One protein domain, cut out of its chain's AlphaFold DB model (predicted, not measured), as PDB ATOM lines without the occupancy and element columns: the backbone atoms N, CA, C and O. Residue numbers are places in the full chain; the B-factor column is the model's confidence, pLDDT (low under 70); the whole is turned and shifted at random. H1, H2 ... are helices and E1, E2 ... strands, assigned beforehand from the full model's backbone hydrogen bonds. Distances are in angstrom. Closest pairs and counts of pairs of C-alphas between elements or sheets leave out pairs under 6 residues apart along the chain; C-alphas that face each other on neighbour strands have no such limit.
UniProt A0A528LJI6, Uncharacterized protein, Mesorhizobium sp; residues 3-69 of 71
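Overview. This is residues 3 to 69 of the 71 residues of an uncharacterized protein of Mesorhizobium sp (UniProt A0A528LJI6). What would one see first? A long, narrow sheet of three strands, E3, E4 and E5, makes the body, with the small hairpin E1 and E2 at one end and the short helix H1 at the other, where residues 63 to 69 stick out. The two long strands E4 and E5 run side by side, and short E3 pairs beside the beginning of E4. What does it hold, and how dense is it? The printed part has 67 residues with five named strands and then one named helix, in the order E1, E2, E3, E4, E5, H1; the class is mixed, helices and strands, and both sheets are antiparallel, of order E3, E4, E5 and E1, E2. The whole is loose, with a radius of gyration of the C-alphas of 14.5 A and spans of 37 by 25 by 19 A.

Along the chain. Which strands come first? E1 is residues 3 to 5, from C-alpha 3 at (-0.384, 42.884, 33.500), and E2 is residues 15 to 19, 10.9 A long. What follows? E3 is residues 27 to 29, E4 residues 35 to 42, 22.6 A long, and E5 residues 50 to 57, 22.9 A long. What comes last? H1 is residues 59 to 67, 12.8 A long, and ends with C-alpha 67 at (-5.942, 62.282, 43.442).

Arrangement. How is the larger sheet built? E3, E4 and E5 form a meander, each strand the antiparallel neighbour of the one before. In the hairpin E3 and E4, N 36 and O 28 are 2.8 A apart, within hydrogen-bond range; in the hairpin E4 and E5, N 37 and O 55 are 2.8 A apart and N 57 and O 35 also 2.8 A, within that range too. How do E1 and E2 stand? They are an antiparallel hairpin at 163 degrees, with N 15 and O 5 within hydrogen-bond range at 2.8 A. The closest C-alphas of E2 and E4 are those of Ile 17 and Asp 42, 5.1 A apart, while E1 and E4 are only just apart, at 8.0 A. How does H1 stand? It is on the larger sheet but only grazes it, with its residues 59 to 63; the closest C-alphas of E4 and H1 are those of Val 35 and Glu 59, 7.4 A apart. In H1, every O i to N i+4 pair is within hydrogen-bond range.

Size, cuts and confidence. How large is it? The two C-alphas farthest apart are those of Gln 11 and Asp 31, at 41.1 A. Is there a cut or a long link? The printed part has no cut and no long link; the links E3 to E4 and E5 to H1 are tight. Where is confidence low? The mean pLDDT of the printed part is 90.1, and residues 67 to 69 are under 70 in this predicted model.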
ATOM      1  N   LEU A   3      -0.739  43.778  32.395       93.69
ATOM      2  CA  LEU A   3      -0.384  42.884  33.500       93.69
ATOM      3  C   LEU A   3       0.948  42.208  33.186       93.69
ATOM      4  O   LEU A   3       1.143  41.629  32.114       93.69
ATOM      5  N   SER A   4       1.884  42.295  34.123       94.25
ATOM      6  CA  SER A   4       3.170  41.609  34.051       94.25
ATOM      7  C   SER A   4       3.399  40.815  35.326       94.25
ATOM      8  O   SER A   4       2.975  41.226  36.401       94.25
ATOM      9  N   THR A   5       4.064  39.674  35.200       91.69
ATOM     10  CA  THR A   5       4.363  38.776  36.316       91.69
ATOM     11  C   THR A   5       5.813  38.320  36.244       91.69
ATOM     12  O   THR A   5       6.412  38.270  35.168       91.69
ATOM     13  N   GLN A   6       6.388  38.009  37.400       91.81
ATOM     14  CA  GLN A   6       7.737  37.475  37.529       91.81
ATOM     15  C   GLN A   6       7.748  36.355  38.572       91.81
ATOM     16  O   GLN A   6       6.976  36.413  39.534       91.81
ATOM     17  N   PRO A   7       8.611  35.334  38.429       88.75
ATOM     18  CA  PRO A   7       8.733  34.300  39.446       88.75
ATOM     19  C   PRO A   7       9.161  34.908  40.788       88.75
ATOM     20  O   PRO A   7      10.196  35.555  40.876       88.75
ATOM     21  N   ALA A   8       8.411  34.646  41.861       86.19
ATOM     22  CA  ALA A   8       8.710  35.227  43.174       86.19
ATOM     23  C   ALA A   8      10.067  34.781  43.761       86.19
ATOM     24  O   ALA A   8      10.692  35.517  44.514       86.19
ATOM     25  N   ARG A   9      10.518  33.557  43.440       84.88
ATOM     26  CA  ARG A   9      11.727  32.941  44.028       84.88
ATOM     27  C   ARG A   9      12.968  32.983  43.140       84.88
ATOM     28  O   ARG A   9      14.059  32.708  43.624       84.88
ATOM     29  N   ARG A  10      12.821  33.245  41.841       78.50
ATOM     30  CA  ARG A  10      13.944  33.284  40.895       78.50
ATOM     31  C   ARG A  10      14.105  34.719  40.431       78.50
ATOM     32  O   ARG A  10      13.136  35.288  39.941       78.50
ATOM     33  N   GLN A  11      15.307  35.280  40.552       75.12
ATOM     34  CA  GLN A  11      15.600  36.547  39.884       75.12
ATOM     35  C   GLN A  11      15.393  36.357  38.379       75.12
ATOM     36  O   GLN A  11      16.001  35.486  37.758       75.12
ATOM     37  N   GLY A  12      14.479  37.137  37.820       79.31
ATOM     38  CA  GLY A  12      14.093  37.096  36.421       79.31
ATOM     39  C   GLY A  12      13.377  38.387  36.054       79.31
ATOM     40  O   GLY A  12      12.917  39.118  36.929       79.31
ATOM     41  N   SER A  13      13.308  38.684  34.761       85.81
ATOM     42  CA  SER A  13      12.581  39.849  34.270       85.81
ATOM     43  C   SER A  13      11.071  39.617  34.329       85.81
ATOM     44  O   SER A  13      10.579  38.507  34.110       85.81
ATOM     45  N   ALA A  14      10.325  40.686  34.603       91.88
ATOM     46  CA  ALA A  14       8.876  40.658  34.508       91.88
ATOM     47  C   ALA A  14       8.444  40.407  33.057       91.88
ATOM     48  O   ALA A  14       8.854  41.112  32.134       91.88
ATOM     49  N   LYS A  15       7.585  39.407  32.866       92.38
ATOM     50  CA  LYS A  15       6.985  39.059  31.581       92.38
ATOM     51  C   LYS A  15       5.583  39.642  31.507       92.38
ATOM     52  O   LYS A  15       4.775  39.434  32.410       92.38
ATOM     53  N   CYS A  16       5.280  40.341  30.419       93.81
ATOM     54  CA  CYS A  16       3.920  40.778  30.125       93.81
ATOM     55  C   CYS A  16       3.061  39.566  29.739       93.81
ATOM     56  O   CYS A  16       3.403  38.855  28.797       93.81
ATOM     57  N   ILE A  17       1.965  39.343  30.465       94.00
ATOM     58  CA  ILE A  17       1.022  38.233  30.233       94.00
ATOM     59  C   ILE A  17      -0.346  38.704  29.727       94.00
ATOM     60  O   ILE A  17      -1.170  37.894  29.317       94.00
ATOM     61  N   TYR A  18      -0.581  40.019  29.737       93.62
ATOM     62  CA  TYR A  18      -1.757  40.652  29.148       93.62
ATOM     63  C   TYR A  18      -1.454  42.112  28.805       93.62
ATOM     64  O   TYR A  18      -0.877  42.844  29.615       93.62
ATOM     65  N   SER A  19      -1.866  42.545  27.614       95.44
ATOM     66  CA  SER A  19      -1.708  43.920  27.139       95.44
ATOM     67  C   SER A  19      -2.842  44.285  26.183       95.44
ATOM     68  O   SER A  19      -2.695  44.171  24.968       95.44
ATOM     69  N   ALA A  20      -3.968  44.723  26.740       93.75
ATOM     70  CA  ALA A  20      -5.120  45.203  25.982       93.75
ATOM     71  C   ALA A  20      -5.902  46.275  26.774       93.75
ATOM     72  O   ALA A  20      -5.735  46.394  27.995       93.75
ATOM     73  N   PRO A  21      -6.713  47.119  26.109       94.12
ATOM     74  CA  PRO A  21      -7.620  48.050  26.783       94.12
ATOM     75  C   PRO A  21      -8.643  47.311  27.655       94.12
ATOM     76  O   PRO A  21      -9.124  46.255  27.250       94.12
ATOM     77  N   LEU A  22      -8.987  47.887  28.812       90.81
ATOM     78  CA  LEU A  22     -10.095  47.373  29.623       90.81
ATOM     79  C   LEU A  22     -11.406  47.562  28.870       90.81
ATOM     80  O   LEU A  22     -11.632  48.630  28.297       90.81
ATOM     81  N   GLN A  23     -12.243  46.534  28.888       93.00
ATOM     82  CA  GLN A  23     -13.624  46.608  28.439       93.00
ATOM     83  C   GLN A  23     -14.540  46.854  29.636       93.00
ATOM     84  O   GLN A  23     -14.174  46.582  30.778       93.00
ATOM     85  N   LEU A  24     -15.748  47.358  29.379       92.31
ATOM     86  CA  LEU A  24     -16.733  47.568  30.442       92.31
ATOM     87  C   LEU A  24     -17.092  46.245  31.137       92.31
ATOM     88  O   LEU A  24     -17.189  46.206  32.356       92.31
ATOM     89  N   ASP A  25     -17.182  45.157  30.369       94.81
ATOM     90  CA  ASP A  25     -17.486  43.810  30.871       94.81
ATOM     91  C   ASP A  25     -16.382  43.227  31.773       94.81
ATOM     92  O   ASP A  25     -16.626  42.274  32.513       94.81
ATOM     93  N   ASP A  26     -15.172  43.799  31.739       94.94
ATOM     94  CA  ASP A  26     -14.077  43.414  32.634       94.94
ATOM     95  C   ASP A  26     -14.232  44.048  34.031       94.94
ATOM     96  O   ASP A  26     -13.488  43.693  34.947       94.94
ATOM     97  N   VAL A  27     -15.161  44.999  34.208       95.88
ATOM     98  CA  VAL A  27     -15.299  45.828  35.413       95.88
ATOM     99  C   VAL A  27     -16.649  45.593  36.085       95.88
ATOM    100  O   VAL A  27     -17.707  45.734  35.482       95.88
ATOM    101  N   GLN A  28     -16.609  45.291  37.377       97.19
ATOM    102  CA  GLN A  28     -17.786  45.196  38.235       97.19
ATOM    103  C   GLN A  28     -17.684  46.240  39.339       97.19
ATOM    104  O   GLN A  28     -16.645  46.348  39.987       97.19
ATOM    105  N   ILE A  29     -18.761  46.994  39.547       95.88
ATOM    106  CA  ILE A  29     -18.889  47.961  40.638       95.88
ATOM    107  C   ILE A  29     -19.969  47.427  41.573       95.88
ATOM    108  O   ILE A  29     -21.086  47.170  41.123       95.88
ATOM    109  N   SER A  30     -19.633  47.203  42.839       95.75
ATOM    110  CA  SER A  30     -20.595  46.763  43.853       95.75
ATOM    111  C   SER A  30     -21.325  47.941  44.497       95.75
ATOM    112  O   SER A  30     -20.927  49.096  44.366       95.75
ATOM    113  N   ASP A  31     -22.392  47.640  45.242       94.69
ATOM    114  CA  ASP A  31     -23.246  48.646  45.889       94.69
ATOM    115  C   ASP A  31     -22.507  49.519  46.918       94.69
ATOM    116  O   ASP A  31     -22.923  50.639  47.202       94.69
ATOM    117  N   ASN A  32     -21.403  49.019  47.480       93.00
ATOM    118  CA  ASN A  32     -20.530  49.749  48.403       93.00
ATOM    119  C   ASN A  32     -19.436  50.574  47.695       93.00
ATOM    120  O   ASN A  32     -18.587  51.140  48.374       93.00
ATOM    121  N   GLY A  33     -19.433  50.624  46.359       92.62
ATOM    122  CA  GLY A  33     -18.461  51.390  45.580       92.62
ATOM    123  C   GLY A  33     -17.127  50.685  45.321       92.62
ATOM    124  O   GLY A  33     -16.250  51.293  44.704       92.62
ATOM    125  N   ASP A  34     -16.956  49.423  45.733       96.06
ATOM    126  CA  ASP A  34     -15.753  48.663  45.382       96.06
ATOM    127  C   ASP A  34     -15.745  48.336  43.885       96.06
ATOM    128  O   ASP A  34     -16.767  48.003  43.277       96.06
ATOM    129  N   VAL A  35     -14.561  48.399  43.279       95.88
ATOM    130  CA  VAL A  35     -14.364  48.124  41.855       95.88
ATOM    131  C   VAL A  35     -13.527  46.869  41.696       95.88
ATOM    132  O   VAL A  35     -12.368  46.825  42.102       95.88
ATOM    133  N   THR A  36     -14.096  45.854  41.054       97.38
ATOM    134  CA  THR A  36     -13.393  44.624  40.689       97.38
ATOM    135  C   THR A  36     -13.102  44.595  39.197       97.38
ATOM    136  O   THR A  36     -14.013  44.617  38.376       97.38
ATOM    137  N   VAL A  37     -11.823  44.486  38.847       96.38
ATOM    138  CA  VAL A  37     -11.348  44.264  37.479       96.38
ATOM    139  C   VAL A  37     -11.003  42.789  37.306       96.38
ATOM    140  O   VAL A  37     -10.165  42.263  38.038       96.38
ATOM    141  N   SER A  38     -11.617  42.127  36.328       96.88
ATOM    142  CA  SER A  38     -11.398  40.717  35.996       96.88
ATOM    143  C   SER A  38     -10.780  40.582  34.607       96.88
ATOM    144  O   SER A  38     -11.380  41.000  33.627       96.88
ATOM    145  N   ILE A  39      -9.608  39.952  34.495       95.19
ATOM    146  CA  ILE A  39      -8.931  39.735  33.206       95.19
ATOM    147  C   ILE A  39      -8.533  38.275  33.009       95.19
ATOM    148  O   ILE A  39      -8.149  37.581  33.951       95.19
ATOM    149  N   ILE A  40      -8.590  37.813  31.760       93.81
ATOM    150  CA  ILE A  40      -8.061  36.511  31.347       93.81
ATOM    151  C   ILE A  40      -6.702  36.730  30.686       93.81
ATOM    152  O   ILE A  40      -6.619  37.353  29.628       93.81
ATOM    153  N   ALA A  41      -5.642  36.211  31.300       93.75
ATOM    154  CA  ALA A  41      -4.264  36.382  30.844       93.75
ATOM    155  C   ALA A  41      -3.555  35.031  30.687       93.75
ATOM    156  O   ALA A  41      -4.025  34.011  31.196       93.75
ATOM    157  N   ASP A  42      -2.427  35.025  29.978       93.38
ATOM    158  CA  ASP A  42      -1.595  33.827  29.836       93.38
ATOM    159  C   ASP A  42      -0.915  33.460  31.165       93.38
ATOM    160  O   ASP A  42      -0.589  34.328  31.979       93.38
ATOM    161  N   ASP A  43      -0.634  32.171  31.370       88.69
ATOM    162  CA  ASP A  43       0.276  31.746  32.432       88.69
ATOM    163  C   ASP A  43       1.729  32.166  32.120       88.69
ATOM    164  O   ASP A  43       2.176  32.230  30.968       88.69
ATOM    165  N   ILE A  44       2.514  32.447  33.166       86.50
ATOM    166  CA  ILE A  44       3.901  32.902  33.002       86.50
ATOM    167  C   ILE A  44       4.768  31.858  32.279       86.50
ATOM    168  O   ILE A  44       5.629  32.233  31.471       86.50
ATOM    169  N   TYR A  45       4.512  30.567  32.511       84.81
ATOM    170  CA  TYR A  45       5.284  29.448  31.976       84.81
ATOM    171  C   TYR A  45       4.699  28.872  30.682       84.81
ATOM    172  O   TYR A  45       5.437  28.244  29.923       84.81
ATOM    173  N   SER A  46       3.414  29.096  30.380       81.19
ATOM    174  CA  SER A  46       2.823  28.661  29.109       81.19
ATOM    175  C   SER A  46       1.704  29.576  28.608       81.19
ATOM    176  O   SER A  46       0.830  29.980  29.361       81.19
ATOM    177  N   ASN A  47       1.655  29.793  27.295       80.44
ATOM    178  CA  ASN A  47       0.524  30.438  26.613       80.44
ATOM    179  C   ASN A  47      -0.628  29.463  26.288       80.44
ATOM    180  O   ASN A  47      -1.596  29.828  25.628       80.44
ATOM    181  N   ARG A  48      -0.505  28.193  26.693       83.31
ATOM    182  CA  ARG A  48      -1.531  27.158  26.482       83.31
ATOM    183  C   ARG A  48      -2.531  27.090  27.631       83.31
ATOM    184  O   ARG A  48      -3.567  26.449  27.498       83.31
ATOM    185  N   SER A  49      -2.213  27.738  28.747       87.25
ATOM    186  CA  SER A  49      -3.098  27.889  29.888       87.25
ATOM    187  C   SER A  49      -3.432  29.364  30.049       87.25
ATOM    188  O   SER A  49      -2.536  30.208  30.065       87.25
ATOM    189  N   LYS A  50      -4.727  29.658  30.156       92.25
ATOM    190  CA  LYS A  50      -5.233  30.984  30.494       92.25
ATOM    191  C   LYS A  50      -5.721  30.969  31.933       92.25
ATOM    192  O   LYS A  50      -6.374  30.012  32.347       92.25
ATOM    193  N   GLN A  51      -5.428  32.028  32.668       92.56
ATOM    194  CA  GLN A  51      -5.815  32.193  34.063       92.56
ATOM    195  C   GLN A  51      -6.642  33.462  34.229       92.56
ATOM    196  O   GLN A  51      -6.432  34.454  33.525       92.56
ATOM    197  N   ARG A  52      -7.601  33.420  35.158       93.75
ATOM    198  CA  ARG A  52      -8.392  34.590  35.539       93.75
ATOM    199  C   ARG A  52      -7.721  35.290  36.707       93.75
ATOM    200  O   ARG A  52      -7.514  34.681  37.750       93.75
ATOM    201  N   TYR A  53      -7.438  36.568  36.524       93.31
ATOM    202  CA  TYR A  53      -6.929  37.452  37.561       93.31
ATOM    203  C   TYR A  53      -8.023  38.436  37.935       93.31
ATOM    204  O   TYR A  53      -8.695  38.969  37.051       93.31
ATOM    205  N   GLN A  54      -8.194  38.663  39.232       95.94
ATOM    206  CA  GLN A  54      -9.149  39.625  39.762       95.94
ATOM    207  C   GLN A  54      -8.423  40.567  40.710       95.94
ATOM    208  O   GLN A  54      -7.654  40.122  41.562       95.94
ATOM    209  N   ILE A  55      -8.641  41.863  40.523       95.31
ATOM    210  CA  ILE A  55      -8.140  42.914  41.404       95.31
ATOM    211  C   ILE A  55      -9.359  43.691  41.871       95.31
ATOM    212  O   ILE A  55     -10.059  44.269  41.044       95.31
ATOM    213  N   THR A  56      -9.595  43.694  43.177       96.75
ATOM    214  CA  THR A  56     -10.645  44.492  43.806       96.75
ATOM    215  C   THR A  56      -9.995  45.667  44.512       96.75
ATOM    216  O   THR A  56      -9.041  45.476  45.264       96.75
ATOM    217  N   LEU A  57     -10.498  46.862  44.231       96.12
ATOM    218  CA  LEU A  57     -10.124  48.100  44.894       96.12
ATOM    219  C   LEU A  57     -11.312  48.581  45.713       96.12
ATOM    220  O   LEU A  57     -12.409  48.724  45.169       96.12
ATOM    221  N   ALA A  58     -11.082  48.851  46.992       96.00
ATOM    222  CA  ALA A  58     -12.077  49.498  47.831       96.00
ATOM    223  C   ALA A  58     -12.280  50.959  47.400       96.00
ATOM    224  O   ALA A  58     -11.356  51.590  46.877       96.00
ATOM    225  N   GLU A  59     -13.448  51.536  47.690       93.50
ATOM    226  CA  GLU A  59     -13.751  52.950  47.390       93.50
ATOM    227  C   GLU A  59     -12.620  53.905  47.840       93.50
ATOM    228  O   GLU A  59     -12.170  54.779  47.092       93.50
ATOM    229  N   ALA A  60     -12.084  53.684  49.043       93.06
ATOM    230  CA  ALA A  60     -10.985  54.478  49.588       93.06
ATOM    231  C   ALA A  60      -9.691  54.385  48.752       93.06
ATOM    232  O   ALA A  60      -8.980  55.380  48.599       93.06
ATOM    233  N   GLU A  61      -9.382  53.215  48.185       94.88
ATOM    234  CA  GLU A  61      -8.198  52.993  47.343       94.88
ATOM    235  C   GLU A  61      -8.365  53.644  45.964       94.88
ATOM    236  O   GLU A  61      -7.413  54.210  45.422       94.88
ATOM    237  N   ILE A  62      -9.588  53.651  45.426       92.12
ATOM    238  CA  ILE A  62      -9.930  54.370  44.190       92.12
ATOM    239  C   ILE A  62      -9.688  55.872  44.367       92.12
ATOM    240  O   ILE A  62      -9.107  56.519  43.489       92.12
ATOM    241  N   GLY A  63     -10.051  56.422  45.530       89.38
ATOM    242  CA  GLY A  63      -9.789  57.822  45.872       89.38
ATOM    243  C   GLY A  63      -8.301  58.199  45.818       89.38
ATOM    244  O   GLY A  63      -7.957  59.300  45.380       89.38
ATOM    245  N   ILE A  64      -7.402  57.279  46.192       91.00
ATOM    246  CA  ILE A  64      -5.946  57.482  46.098       91.00
ATOM    247  C   ILE A  64      -5.516  57.621  44.632       91.00
ATOM    248  O   ILE A  64      -4.741  58.520  44.299       91.00
ATOM    249  N   LEU A  65      -6.038  56.765  43.748       86.00
ATOM    250  CA  LEU A  65      -5.701  56.773  42.321       86.00
ATOM    251  C   LEU A  65      -6.202  58.037  41.612       86.00
ATOM    252  O   LEU A  65      -5.495  58.586  40.769       86.00
ATOM    253  N   PHE A  66      -7.389  58.531  41.977       83.25
ATOM    254  CA  PHE A  66      -7.970  59.729  41.364       83.25
ATOM    255  C   PHE A  66      -7.201  61.009  41.730       83.25
ATOM    256  O   PHE A  66      -7.024  61.896  40.896       83.25
ATOM    257  N   ARG A  67      -6.680  61.100  42.961       66.69
ATOM    258  CA  ARG A  67      -5.942  62.282  43.442       66.69
ATOM    259  C   ARG A  67      -4.585  62.480  42.755       66.69
ATOM    260  O   ARG A  67      -4.079  63.595  42.732       66.69
ATOM    261  N   GLY A  68      -4.000  61.418  42.200       57.53
ATOM    262  CA  GLY A  68      -2.748  61.482  41.440       57.53
ATOM    263  C   GLY A  68      -2.902  61.944  39.985       57.53
ATOM    264  O   GLY A  68      -1.892  62.166  39.327       57.53
ATOM    265  N   ALA A  69      -4.131  62.079  39.473       57.50
ATOM    266  CA  ALA A  69      -4.405  62.411  38.070       57.50
ATOM    267  C   ALA A  69      -4.607  63.916  37.800       57.50
ATOM    268  O   ALA A  69      -4.767  64.311  36.648       57.50
TER     269      ALA A  69